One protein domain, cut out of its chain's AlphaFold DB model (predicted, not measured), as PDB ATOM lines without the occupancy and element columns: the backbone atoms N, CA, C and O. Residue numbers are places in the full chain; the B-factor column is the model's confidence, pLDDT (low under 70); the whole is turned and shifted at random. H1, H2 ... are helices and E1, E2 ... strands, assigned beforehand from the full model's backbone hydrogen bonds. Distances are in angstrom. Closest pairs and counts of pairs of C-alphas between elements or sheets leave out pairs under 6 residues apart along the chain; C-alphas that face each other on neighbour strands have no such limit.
ATOM      1  N   GLU A 270      38.831  28.204 -50.883       93.81
ATOM      2  CA  GLU A 270      39.198  26.840 -51.246       93.81
ATOM      3  C   GLU A 270      38.136  25.847 -50.789       93.81
ATOM      4  O   GLU A 270      37.542  25.975 -49.713       93.81
ATOM      5  N   HIS A 271      37.892  24.825 -51.609       93.69
ATOM      6  CA  HIS A 271      36.982  23.750 -51.243       93.69
ATOM      7  C   HIS A 271      37.649  22.804 -50.247       93.69
ATOM      8  O   HIS A 271      38.568  22.061 -50.591       93.69
ATOM      9  N   CYS A 272      37.128  22.740 -49.025       92.38
ATOM     10  CA  CYS A 272      37.555  21.716 -48.088       92.38
ATOM     11  C   CYS A 272      36.779  20.425 -48.348       92.38
ATOM     12  O   CYS A 272      35.620  20.308 -47.944       92.38
ATOM     13  N   VAL A 273      37.435  19.418 -48.934       88.75
ATOM     14  CA  VAL A 273      36.826  18.101 -49.203       88.75
ATOM     15  C   VAL A 273      36.281  17.475 -47.924       88.75
ATOM     16  O   VAL A 273      35.176  16.942 -47.925       88.75
ATOM     17  N   LYS A 274      37.007  17.602 -46.804       88.00
ATOM     18  CA  LYS A 274      36.565  17.077 -45.509       88.00
ATOM     19  C   LYS A 274      35.309  17.760 -45.002       88.00
ATOM     20  O   LYS A 274      34.527  17.068 -44.371       88.00
ATOM     21  N   CYS A 275      35.099  19.057 -45.258       88.44
ATOM     22  CA  CYS A 275      33.908  19.809 -44.840       88.44
ATOM     23  C   CYS A 275      32.778  19.824 -45.880       88.44
ATOM     24  O   CYS A 275      31.629  20.032 -45.505       88.44
ATOM     25  N   GLY A 276      33.076  19.585 -47.158       87.94
ATOM     26  CA  GLY A 276      32.122  19.677 -48.266       87.94
ATOM     27  C   GLY A 276      31.626  21.097 -48.536       87.94
ATOM     28  O   GLY A 276      30.527  21.260 -49.062       87.94
ATOM     29  N   ILE A 277      32.396  22.112 -48.137       90.88
ATOM     30  CA  ILE A 277      32.096  23.533 -48.344       90.88
ATOM     31  C   ILE A 277      33.371  24.287 -48.714       90.88
ATOM     32  O   ILE A 277      34.479  23.869 -48.369       90.88
ATOM     33  N   CYS A 278      33.197  25.421 -49.388       93.75
ATOM     34  CA  CYS A 278      34.282  26.367 -49.619       93.75
ATOM     35  C   CYS A 278      34.498  27.246 -48.386       93.75
ATOM     36  O   CYS A 278      33.533  27.702 -47.772       93.75
ATOM     37  N   VAL A 279      35.757  27.492 -48.048       93.12
ATOM     38  CA  VAL A 279      36.189  28.287 -46.894       93.12
ATOM     39  C   VAL A 279      37.278  29.265 -47.319       93.12
ATOM     40  O   VAL A 279      37.854  29.105 -48.389       93.12
ATOM     41  N   LYS A 280      37.562  30.280 -46.498       92.00
ATOM     42  CA  LYS A 280      38.654  31.232 -46.761       92.00
ATOM     43  C   LYS A 280      39.984  30.475 -46.891       92.00
ATOM     44  O   LYS A 280      40.211  29.557 -46.105       92.00
ATOM     45  N   SER A 281      40.874  30.872 -47.803       90.56
ATOM     46  CA  SER A 281      42.150  30.162 -48.042       90.56
ATOM     47  C   SER A 281      43.079  30.054 -46.824       90.56
ATOM     48  O   SER A 281      43.936  29.181 -46.782       90.56
ATOM     49  N   PHE A 282      42.911  30.894 -45.803       88.00
ATOM     50  CA  PHE A 282      43.657  30.813 -44.536       88.00
ATOM     51  C   PHE A 282      42.955  29.966 -43.459       88.00
ATOM     52  O   PHE A 282      43.366  29.953 -42.300       88.00
ATOM     53  N   TYR A 283      41.857  29.283 -43.801       91.94
ATOM     54  CA  TYR A 283      41.226  28.309 -42.915       91.94
ATOM     55  C   TYR A 283      41.785  26.911 -43.182       91.94
ATOM     56  O   TYR A 283      41.992  26.502 -44.326       91.94
ATOM     57  N   ARG A 284      41.973  26.139 -42.112       91.69
ATOM     58  CA  ARG A 284      42.422  24.741 -42.159       91.69
ATOM     59  C   ARG A 284      41.409  23.844 -41.474       91.69
ATOM     60  O   ARG A 284      40.723  24.254 -40.543       91.69
ATOM     61  N   HIS A 285      41.281  22.608 -41.953       92.06
ATOM     62  CA  HIS A 285      40.386  21.636 -41.331       92.06
ATOM     63  C   HIS A 285      40.988  21.098 -40.031       92.06
ATOM     64  O   HIS A 285      41.962  20.347 -40.064       92.06
ATOM     65  N   CYS A 286      40.350  21.399 -38.905       91.25
ATOM     66  CA  CYS A 286      40.680  20.809 -37.619       91.25
ATOM     67  C   CYS A 286      39.915  19.490 -37.435       91.25
ATOM     68  O   CYS A 286      38.683  19.471 -37.388       91.25
ATOM     69  N   ASN A 287      40.638  18.371 -37.313       87.56
ATOM     70  CA  ASN A 287      40.028  17.043 -37.155       87.56
ATOM     71  C   ASN A 287      39.246  16.911 -35.832       87.56
ATOM     72  O   ASN A 287      38.222  16.217 -35.804       87.56
ATOM     73  N   SER A 288      39.712  17.586 -34.773       87.94
ATOM     74  CA  SER A 288      39.068  17.621 -33.453       87.94
ATOM     75  C   SER A 288      37.744  18.381 -33.510       87.94
ATOM     76  O   SER A 288      36.711  17.856 -33.105       87.94
ATOM     77  N   CYS A 289      37.723  19.577 -34.106       87.62
ATOM     78  CA  CYS A 289      36.486  20.335 -34.329       87.62
ATOM     79  C   CYS A 289      35.600  19.746 -35.437       87.62
ATOM     80  O   CYS A 289      34.434  20.117 -35.542       87.62
ATOM     81  N   ASN A 290      36.146  18.865 -36.283       85.75
ATOM     82  CA  ASN A 290      35.509  18.353 -37.498       85.75
ATOM     83  C   ASN A 290      35.068  19.466 -38.476       85.75
ATOM     84  O   ASN A 290      34.128  19.292 -39.257       85.75
ATOM     85  N   ARG A 291      35.743  20.620 -38.439       88.88
ATOM     86  CA  ARG A 291      35.405  21.820 -39.212       88.88
ATOM     87  C   ARG A 291      36.642  22.613 -39.594       88.88
ATOM     88  O   ARG A 291      37.693  22.492 -38.971       88.88
ATOM     89  N   CYS A 292      36.490  23.438 -40.621       91.81
ATOM     90  CA  CYS A 292      37.480  24.445 -40.965       91.81
ATOM     91  C   CYS A 292      37.433  25.611 -39.979       91.81
ATOM     92  O   CYS A 292      36.366  26.175 -39.731       91.81
ATOM     93  N   THR A 293      38.598  25.973 -39.463       90.06
ATOM     94  CA  THR A 293      38.822  27.065 -38.515       90.06
ATOM     95  C   THR A 293      40.038  27.878 -38.961       90.06
ATOM     96  O   THR A 293      40.717  27.505 -39.920       90.06
ATOM     97  N   GLN A 294      40.301  29.007 -38.305       86.69
ATOM     98  CA  GLN A 294      41.546  29.750 -38.512       86.69
ATOM     99  C   GLN A 294      42.754  28.891 -38.113       86.69
ATOM    100  O   GLN A 294      42.683  28.121 -37.151       86.69
ATOM    101  N   GLU A 295      43.843  29.022 -38.874       77.00
ATOM    102  CA  GLU A 295      45.064  28.221 -38.720       77.00
ATOM    103  C   GLU A 295      45.720  28.389 -37.337       77.00
ATOM    104  O   GLU A 295      46.196  27.409 -36.772       77.00
ATOM    105  N   SER A 296      45.648  29.583 -36.739       76.38
ATOM    106  CA  SER A 296      46.211  29.888 -35.417       76.38
ATOM    107  C   SER A 296      45.136  30.224 -34.373       76.38
ATOM    108  O   SER A 296      44.147  30.886 -34.681       76.38
ATOM    109  N   ASN A 297      45.383  29.837 -33.117       77.94
ATOM    110  CA  ASN A 297      44.708  30.338 -31.905       77.94
ATOM    111  C   ASN A 297      43.226  29.965 -31.696       77.94
ATOM    112  O   ASN A 297      42.539  30.632 -30.925       77.94
ATOM    113  N   HIS A 298      42.708  28.895 -32.315       84.94
ATOM    114  CA  HIS A 298      41.366  28.402 -31.972       84.94
ATOM    115  C   HIS A 298      41.416  27.335 -30.867       84.94
ATOM    116  O   HIS A 298      42.150  26.351 -30.962       84.94
ATOM    117  N   VAL A 299      40.578  27.486 -29.839       89.38
ATOM    118  CA  VAL A 299      40.413  26.487 -28.774       89.38
ATOM    119  C   VAL A 299      39.316  25.506 -29.179       89.38
ATOM    120  O   VAL A 299      38.153  25.874 -29.357       89.38
ATOM    121  N   CYS A 300      39.677  24.230 -29.343       89.25
ATOM    122  CA  CYS A 300      38.747  23.210 -29.836       89.25
ATOM    123  C   CYS A 300      37.513  23.041 -28.938       89.25
ATOM    124  O   CYS A 300      36.410  22.871 -29.455       89.25
ATOM    125  N   GLN A 301      37.695  23.101 -27.617       87.00
ATOM    126  CA  GLN A 301      36.618  22.927 -26.639       87.00
ATOM    127  C   GLN A 301      35.575  24.048 -26.756       87.00
ATOM    128  O   GLN A 301      34.386  23.768 -26.910       87.00
ATOM    129  N   ASP A 302      36.021  25.305 -26.801       86.12
ATOM    130  CA  ASP A 302      35.137  26.463 -26.975       86.12
ATOM    131  C   ASP A 302      34.418  26.432 -28.318       86.12
ATOM    132  O   ASP A 302      33.221  26.723 -28.409       86.12
ATOM    133  N   TYR A 303      35.132  26.030 -29.370       84.75
ATOM    134  CA  TYR A 303      34.542  25.888 -30.690       84.75
ATOM    135  C   TYR A 303      33.428  24.836 -30.693       84.75
ATOM    136  O   TYR A 303      32.332  25.105 -31.176       84.75
ATOM    137  N   GLN A 304      33.675  23.649 -30.135       85.19
ATOM    138  CA  GLN A 304      32.682  22.572 -30.067       85.19
ATOM    139  C   GLN A 304      31.472  22.950 -29.199       85.19
ATOM    140  O   GLN A 304      30.345  22.608 -29.553       85.19
ATOM    141  N   LYS A 305      31.687  23.700 -28.109       85.38
ATOM    142  CA  LYS A 305      30.618  24.207 -27.238       85.38
ATOM    143  C   LYS A 305      29.686  25.172 -27.976       85.38
ATOM    144  O   LYS A 305      28.468  25.089 -27.834       85.38
ATOM    145  N   ASN A 306      30.250  26.068 -28.785       85.06
ATOM    146  CA  ASN A 306      29.495  27.116 -29.474       85.06
ATOM    147  C   ASN A 306      29.001  26.719 -30.874       85.06
ATOM    148  O   ASN A 306      28.099  27.367 -31.414       85.06
ATOM    149  N   ALA A 307      29.562  25.669 -31.474       84.50
ATOM    150  CA  ALA A 307      29.167  25.206 -32.794       84.50
ATOM    151  C   ALA A 307      27.768  24.570 -32.773       84.50
ATOM    152  O   ALA A 307      27.497  23.641 -32.016       84.50
ATOM    153  N   SER A 308      26.896  25.030 -33.671       89.75
ATOM    154  CA  SER A 308      25.627  24.360 -33.976       89.75
ATOM    155  C   SER A 308      25.866  23.172 -34.897       89.75
ATOM    156  O   SER A 308      26.316  23.378 -36.025       89.75
ATOM    157  N   CYS A 309      25.545  21.956 -34.460       89.94
ATOM    158  CA  CYS A 309      25.663  20.719 -35.229       89.94
ATOM    159  C   CYS A 309      24.999  20.836 -36.612       89.94
ATOM    160  O   CYS A 309      23.826  21.186 -36.711       89.94
ATOM    161  N   TRP A 310      25.699  20.500 -37.702       89.69
ATOM    162  CA  TRP A 310      25.101  20.563 -39.043       89.69
ATOM    163  C   TRP A 310      24.021  19.511 -39.288       89.69
ATOM    164  O   TRP A 310      23.379  19.578 -40.325       89.69
ATOM    165  N   ILE A 311      23.791  18.552 -38.388       89.75
ATOM    166  CA  ILE A 311      22.702  17.574 -38.515       89.75
ATOM    167  C   ILE A 311      21.447  18.073 -37.806       89.75
ATOM    168  O   ILE A 311      20.434  18.244 -38.473       89.75
ATOM    169  N   CYS A 312      21.508  18.343 -36.500       88.81
ATOM    170  CA  CYS A 312      20.326  18.718 -35.715       88.81
ATOM    171  C   CYS A 312      20.179  20.224 -35.437       88.81
ATOM    172  O   CYS A 312      19.205  20.630 -34.819       88.81
ATOM    173  N   ARG A 313      21.157  21.051 -35.834       87.69
ATOM    174  CA  ARG A 313      21.238  22.507 -35.586       87.69
ATOM    175  C   ARG A 313      21.350  22.943 -34.119       87.69
ATOM    176  O   ARG A 313      21.516  24.134 -33.860       87.69
ATOM    177  N   GLN A 314      21.368  22.009 -33.171       88.00
ATOM    178  CA  GLN A 314      21.595  22.302 -31.754       88.00
ATOM    179  C   GLN A 314      23.076  22.580 -31.461       88.00
ATOM    180  O   GLN A 314      23.966  22.024 -32.112       88.00
ATOM    181  N   LYS A 315      23.336  23.447 -30.478       89.69
ATOM    182  CA  LYS A 315      24.687  23.759 -29.984       89.69
ATOM    183  C   LYS A 315      25.211  22.666 -29.043       89.69
ATOM    184  O   LYS A 315      24.443  21.843 -28.552       89.69
ATOM    185  N   GLY A 316      26.518  22.677 -28.784       86.69
ATOM    186  CA  GLY A 316      27.156  21.846 -27.758       86.69
ATOM    187  C   GLY A 316      27.718  20.507 -28.240       86.69
ATOM    188  O   GLY A 316      28.308  19.785 -27.443       86.69
ATOM    189  N   HIS A 317      27.569  20.159 -29.523       87.38
ATOM    190  CA  HIS A 317      28.195  18.964 -30.090       87.38
ATOM    191  C   HIS A 317      28.475  19.100 -31.592       87.38
ATOM    192  O   HIS A 317      27.839  19.868 -32.314       87.38
ATOM    193  N   ILE A 318      29.423  18.295 -32.077       87.50
ATOM    194  CA  ILE A 318      29.756  18.177 -33.503       87.50
ATOM    195  C   ILE A 318      28.954  17.059 -34.172       87.50
ATOM    196  O   ILE A 318      28.470  16.140 -33.513       87.50
ATOM    197  N   GLU A 319      28.898  17.065 -35.505       87.00
ATOM    198  CA  GLU A 319      28.108  16.108 -36.298       87.00
ATOM    199  C   GLU A 319      28.467  14.658 -35.978       87.00
ATOM    200  O   GLU A 319      27.611  13.778 -36.039       87.00
ATOM    201  N   LYS A 320      29.733  14.396 -35.616       83.06
ATOM    202  CA  LYS A 320      30.199  13.053 -35.263       83.06
ATOM    203  C   LYS A 320      29.459  12.456 -34.065       83.06
ATOM    204  O   LYS A 320      29.289  11.238 -34.058       83.06
ATOM    205  N   CYS A 321      29.031  13.301 -33.129       85.94
ATOM    206  CA  CYS A 321      28.387  12.941 -31.867       85.94
ATOM    207  C   CYS A 321      26.868  13.185 -31.884       85.94
ATOM    208  O   CYS A 321      26.237  13.157 -30.837       85.94
ATOM    209  N   CYS A 322      26.278  13.478 -33.047       88.62
ATOM    210  CA  CYS A 322      24.850  13.759 -33.145       88.62
ATOM    211  C   CYS A 322      24.020  12.468 -33.159       88.62
ATOM    212  O   CYS A 322      24.263  11.593 -33.993       88.62
ATOM    213  N   ASN A 323      22.986  12.396 -32.318       88.00
ATOM    214  CA  ASN A 323      22.083  11.239 -32.221       88.00
ATOM    215  C   ASN A 323      21.289  10.980 -33.512       88.00
ATOM    216  O   ASN A 323      20.948   9.844 -33.814       88.00
ATOM    217  N   LEU A 324      21.043  12.020 -34.315       86.69
ATOM    218  CA  LEU A 324      20.334  11.912 -35.598       86.69
ATOM    219  C   LEU A 324      21.225  11.430 -36.753       86.69
ATOM    220  O   LEU A 324      20.791  11.346 -37.906       86.69
ATOM    221  N   ARG A 325      22.505  11.152 -36.489       83.56
ATOM    222  CA  ARG A 325      23.435  10.686 -37.513       83.56
ATOM    223  C   ARG A 325      23.125   9.232 -37.871       83.56
ATOM    224  O   ARG A 325      23.486   8.316 -37.141       83.56
ATOM    225  N   LYS A 326      22.550   9.013 -39.058       68.31
ATOM    226  CA  LYS A 326      22.066   7.689 -39.494       68.31
ATOM    227  C   LYS A 326      23.132   6.587 -39.542       68.31
ATOM    228  O   LYS A 326      22.785   5.428 -39.347       68.31
ATOM    229  N   ARG A 327      24.410   6.893 -39.833       62.31
ATOM    230  CA  ARG A 327      25.508   5.895 -39.879       62.31
ATOM    231  C   ARG A 327      26.883   6.489 -39.533       62.31
ATOM    232  O   ARG A 327      27.225   7.596 -39.965       62.31
ATOM    233  N   LYS A 328      27.733   5.703 -38.852       56.44
ATOM    234  CA  LYS A 328      29.196   5.906 -38.820       56.44
ATOM    235  C   LYS A 328      29.740   5.582 -40.219       56.44
ATOM    236  O   LYS A 328      30.016   4.429 -40.529       56.44
ATOM    237  N   ALA A 329      29.804   6.577 -41.105       54.97
ATOM    238  CA  ALA A 329      30.386   6.393 -42.434       54.97
ATOM    239  C   ALA A 329      31.823   5.851 -42.307       54.97
ATOM    240  O   ALA A 329      32.607   6.382 -41.516       54.97
ATOM    241  N   LYS A 330      32.161   4.808 -43.079       53.31
ATOM    242  CA  LYS A 330      33.553   4.362 -43.236       53.31
ATOM    243  C   LYS A 330      34.386   5.537 -43.766       53.31
ATOM    244  O   LYS A 330      33.901   6.313 -44.595       53.31
ATOM    245  N   SER A 331      35.619   5.662 -43.275       52.47
ATOM    246  CA  SER A 331      36.597   6.631 -43.782       52.47
ATOM    247  C   SER A 331      36.712   6.475 -45.297       52.47
ATOM    248  O   SER A 331      37.120   5.429 -45.790       52.47
ATOM    249  N   THR A 332      36.282   7.490 -46.038       59.16
ATOM    250  CA  THR A 332      36.384   7.546 -47.497       59.16
ATOM    251  C   THR A 332      37.100   8.837 -47.864       59.16
ATOM    252  O   THR A 332      36.950   9.846 -47.175       59.16
ATOM    253  N   ALA A 333      37.881   8.818 -48.947       64.00
ATOM    254  CA  ALA A 333      38.620   9.989 -49.431       64.00
ATOM    255  C   ALA A 333      37.708  11.182 -49.798       64.00
ATOM    256  O   ALA A 333      38.164  12.320 -49.864       64.00
ATOM    257  N   VAL A 334      36.412  10.931 -50.009       66.62
ATOM    258  CA  VAL A 334      35.402  11.925 -50.389       66.62
ATOM    259  C   VAL A 334      34.364  12.052 -49.276       66.62
ATOM    260  O   VAL A 334      33.838  11.045 -48.799       66.62
ATOM    261  N   ARG A 335      34.014  13.286 -48.884       75.50
ATOM    262  CA  ARG A 335      32.971  13.505 -47.874       75.50
ATOM    263  C   ARG A 335      31.638  12.914 -48.319       75.50
ATOM    264  O   ARG A 335      31.146  13.173 -49.419       75.50
ATOM    265  N   THR A 336      31.034  12.184 -47.390       84.19
ATOM    266  CA  THR A 336      29.689  11.630 -47.498       84.19
ATOM    267  C   THR A 336      28.792  12.309 -46.465       84.19
ATOM    268  O   THR A 336      29.154  12.384 -45.293       84.19
ATOM    269  N   CYS A 337      27.638  12.813 -46.895       86.44
ATOM    270  CA  CYS A 337      26.685  13.520 -46.042       86.44
ATOM    271  C   CYS A 337      26.113  12.601 -44.953       86.44
ATOM    272  O   CYS A 337      25.518  11.566 -45.260       86.44
ATOM    273  N   GLY A 338      26.227  13.007 -43.686       84.19
ATOM    274  CA  GLY A 338      25.747  12.263 -42.517       84.19
ATOM    275  C   GLY A 338      24.226  12.074 -42.417       84.19
ATOM    276  O   GLY A 338      23.776  11.324 -41.555       84.19
ATOM    277  N   ILE A 339      23.444  12.717 -43.295       87.50
ATOM    278  CA  ILE A 339      21.973  12.629 -43.332       87.50
ATOM    279  C   ILE A 339      21.502  11.688 -44.438       87.50
ATOM    280  O   ILE A 339      20.734  10.764 -44.186       87.50
ATOM    281  N   CYS A 340      21.956  11.913 -45.675       88.19
ATOM    282  CA  CYS A 340      21.461  11.184 -46.847       88.19
ATOM    283  C   CYS A 340      22.461  10.188 -47.447       88.19
ATOM    284  O   CYS A 340      22.131   9.515 -48.419       88.19
ATOM    285  N   SER A 341      23.679  10.104 -46.903       85.44
ATOM    286  CA  SER A 341      24.766   9.240 -47.383       85.44
ATOM    287  C   SER A 341      25.212   9.475 -48.838       85.44
ATOM    288  O   SER A 341      25.904   8.638 -49.413       85.44
ATOM    289  N   LYS A 342      24.862  10.616 -49.448       85.31
ATOM    290  CA  LYS A 342      25.374  11.022 -50.771       85.31
ATOM    291  C   LYS A 342      26.680  11.820 -50.654       85.31
ATOM    292  O   LYS A 342      26.941  12.445 -49.626       85.31
ATOM    293  N   LYS A 343      27.485  11.806 -51.718       82.88
ATOM    294  CA  LYS A 343      28.792  12.485 -51.801       82.88
ATOM    295  C   LYS A 343      28.661  13.996 -52.086       82.88
ATOM    296  O   LYS A 343      27.578  14.477 -52.421       82.88
ATOM    297  N   ASN A 344      29.779  14.718 -51.974       75.62
ATOM    298  CA  ASN A 344      30.014  16.076 -52.502       75.62
ATOM    299  C   ASN A 344      29.164  17.223 -51.918       75.62
ATOM    300  O   ASN A 344      29.023  18.263 -52.552       75.62
ATOM    301  N   HIS A 345      28.626  17.080 -50.707       82.88
ATOM    302  CA  HIS A 345      28.008  18.199 -49.985       82.88
ATOM    303  C   HIS A 345      28.080  17.997 -48.466       82.88
ATOM    304  O   HIS A 345      28.273  16.880 -47.972       82.88
ATOM    305  N   SER A 346      27.939  19.089 -47.717       87.25
ATOM    306  CA  SER A 346      27.804  19.066 -46.260       87.25
ATOM    307  C   SER A 346      26.361  18.804 -45.832       87.25
ATOM    308  O   SER A 346      25.420  19.018 -46.595       87.25
ATOM    309  N   GLU A 347      26.158  18.384 -44.584       88.12
ATOM    310  CA  GLU A 347      24.821  18.215 -44.015       88.12
ATOM    311  C   GLU A 347      24.065  19.542 -44.034       88.12
ATOM    312  O   GLU A 347      22.867  19.526 -44.288       88.12
ATOM    313  N   LEU A 348      24.758  20.679 -43.886       84.19
ATOM    314  CA  LEU A 348      24.176  22.021 -43.976       84.19
ATOM    315  C   LEU A 348      23.450  22.272 -45.309       84.19
ATOM    316  O   LEU A 348      22.420  22.936 -45.327       84.19
ATOM    317  N   HIS A 349      23.960  21.718 -46.412       84.31
ATOM    318  CA  HIS A 349      23.413  21.907 -47.761       84.31
ATOM    319  C   HIS A 349      22.717  20.652 -48.308       84.31
ATOM    320  O   HIS A 349      22.559  20.488 -49.516       84.31
ATOM    321  N   CYS A 350      22.315  19.729 -47.434       87.88
ATOM    322  CA  CYS A 350      21.625  18.518 -47.855       87.88
ATOM    323  C   CYS A 350      20.178  18.836 -48.273       87.88
ATOM    324  O   CYS A 350      19.331  19.186 -47.456       87.88
TER     325      CYS A 350
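Overview. This is residues 270 to 350 of the 373 residues of the protein "CTCHY-type domain-containing protein" of Phlebotomus papatasi (UniProt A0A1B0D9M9). With little regular structure, the printed part makes a rough horseshoe: two antiparallel hairpins, E1-E2 and E3-E4, side by side in one arm, helix H1 at the bend, and unnamed residues 307 to 350 beyond. Of 81 residues, 22 lie in four strands and then one helix, a mixed class. The whole is compact, radius of gyration of the C-alphas 12.2 A, spanning 33 by 26 by 20 A.

Along the chain. E1, residues 270 to 272, begins at C-alpha (39.198, 26.840, -51.246). E2 is residues 277 to 280, 10.2 A long; E3 283 to 286; E4 291 to 294. H1, residues 300 to 306, ends at C-alpha (29.495, 27.116, -29.474).

Arrangement. N 270 and O 279 of hairpin E1-E2 are within hydrogen-bond range, 2.8 A; so are N 284 and O 293 of hairpin E3-E4, 2.9 A. The closest C-alphas of E2 and E4, 279 and 292, are 7.2 A apart. H1, with every O i to N i+4 pair within range, is only just apart from E3, 8.4 A.

Size, cuts and confidence. The printed part has no cut. Residues 326 to 334 have pLDDT under 70.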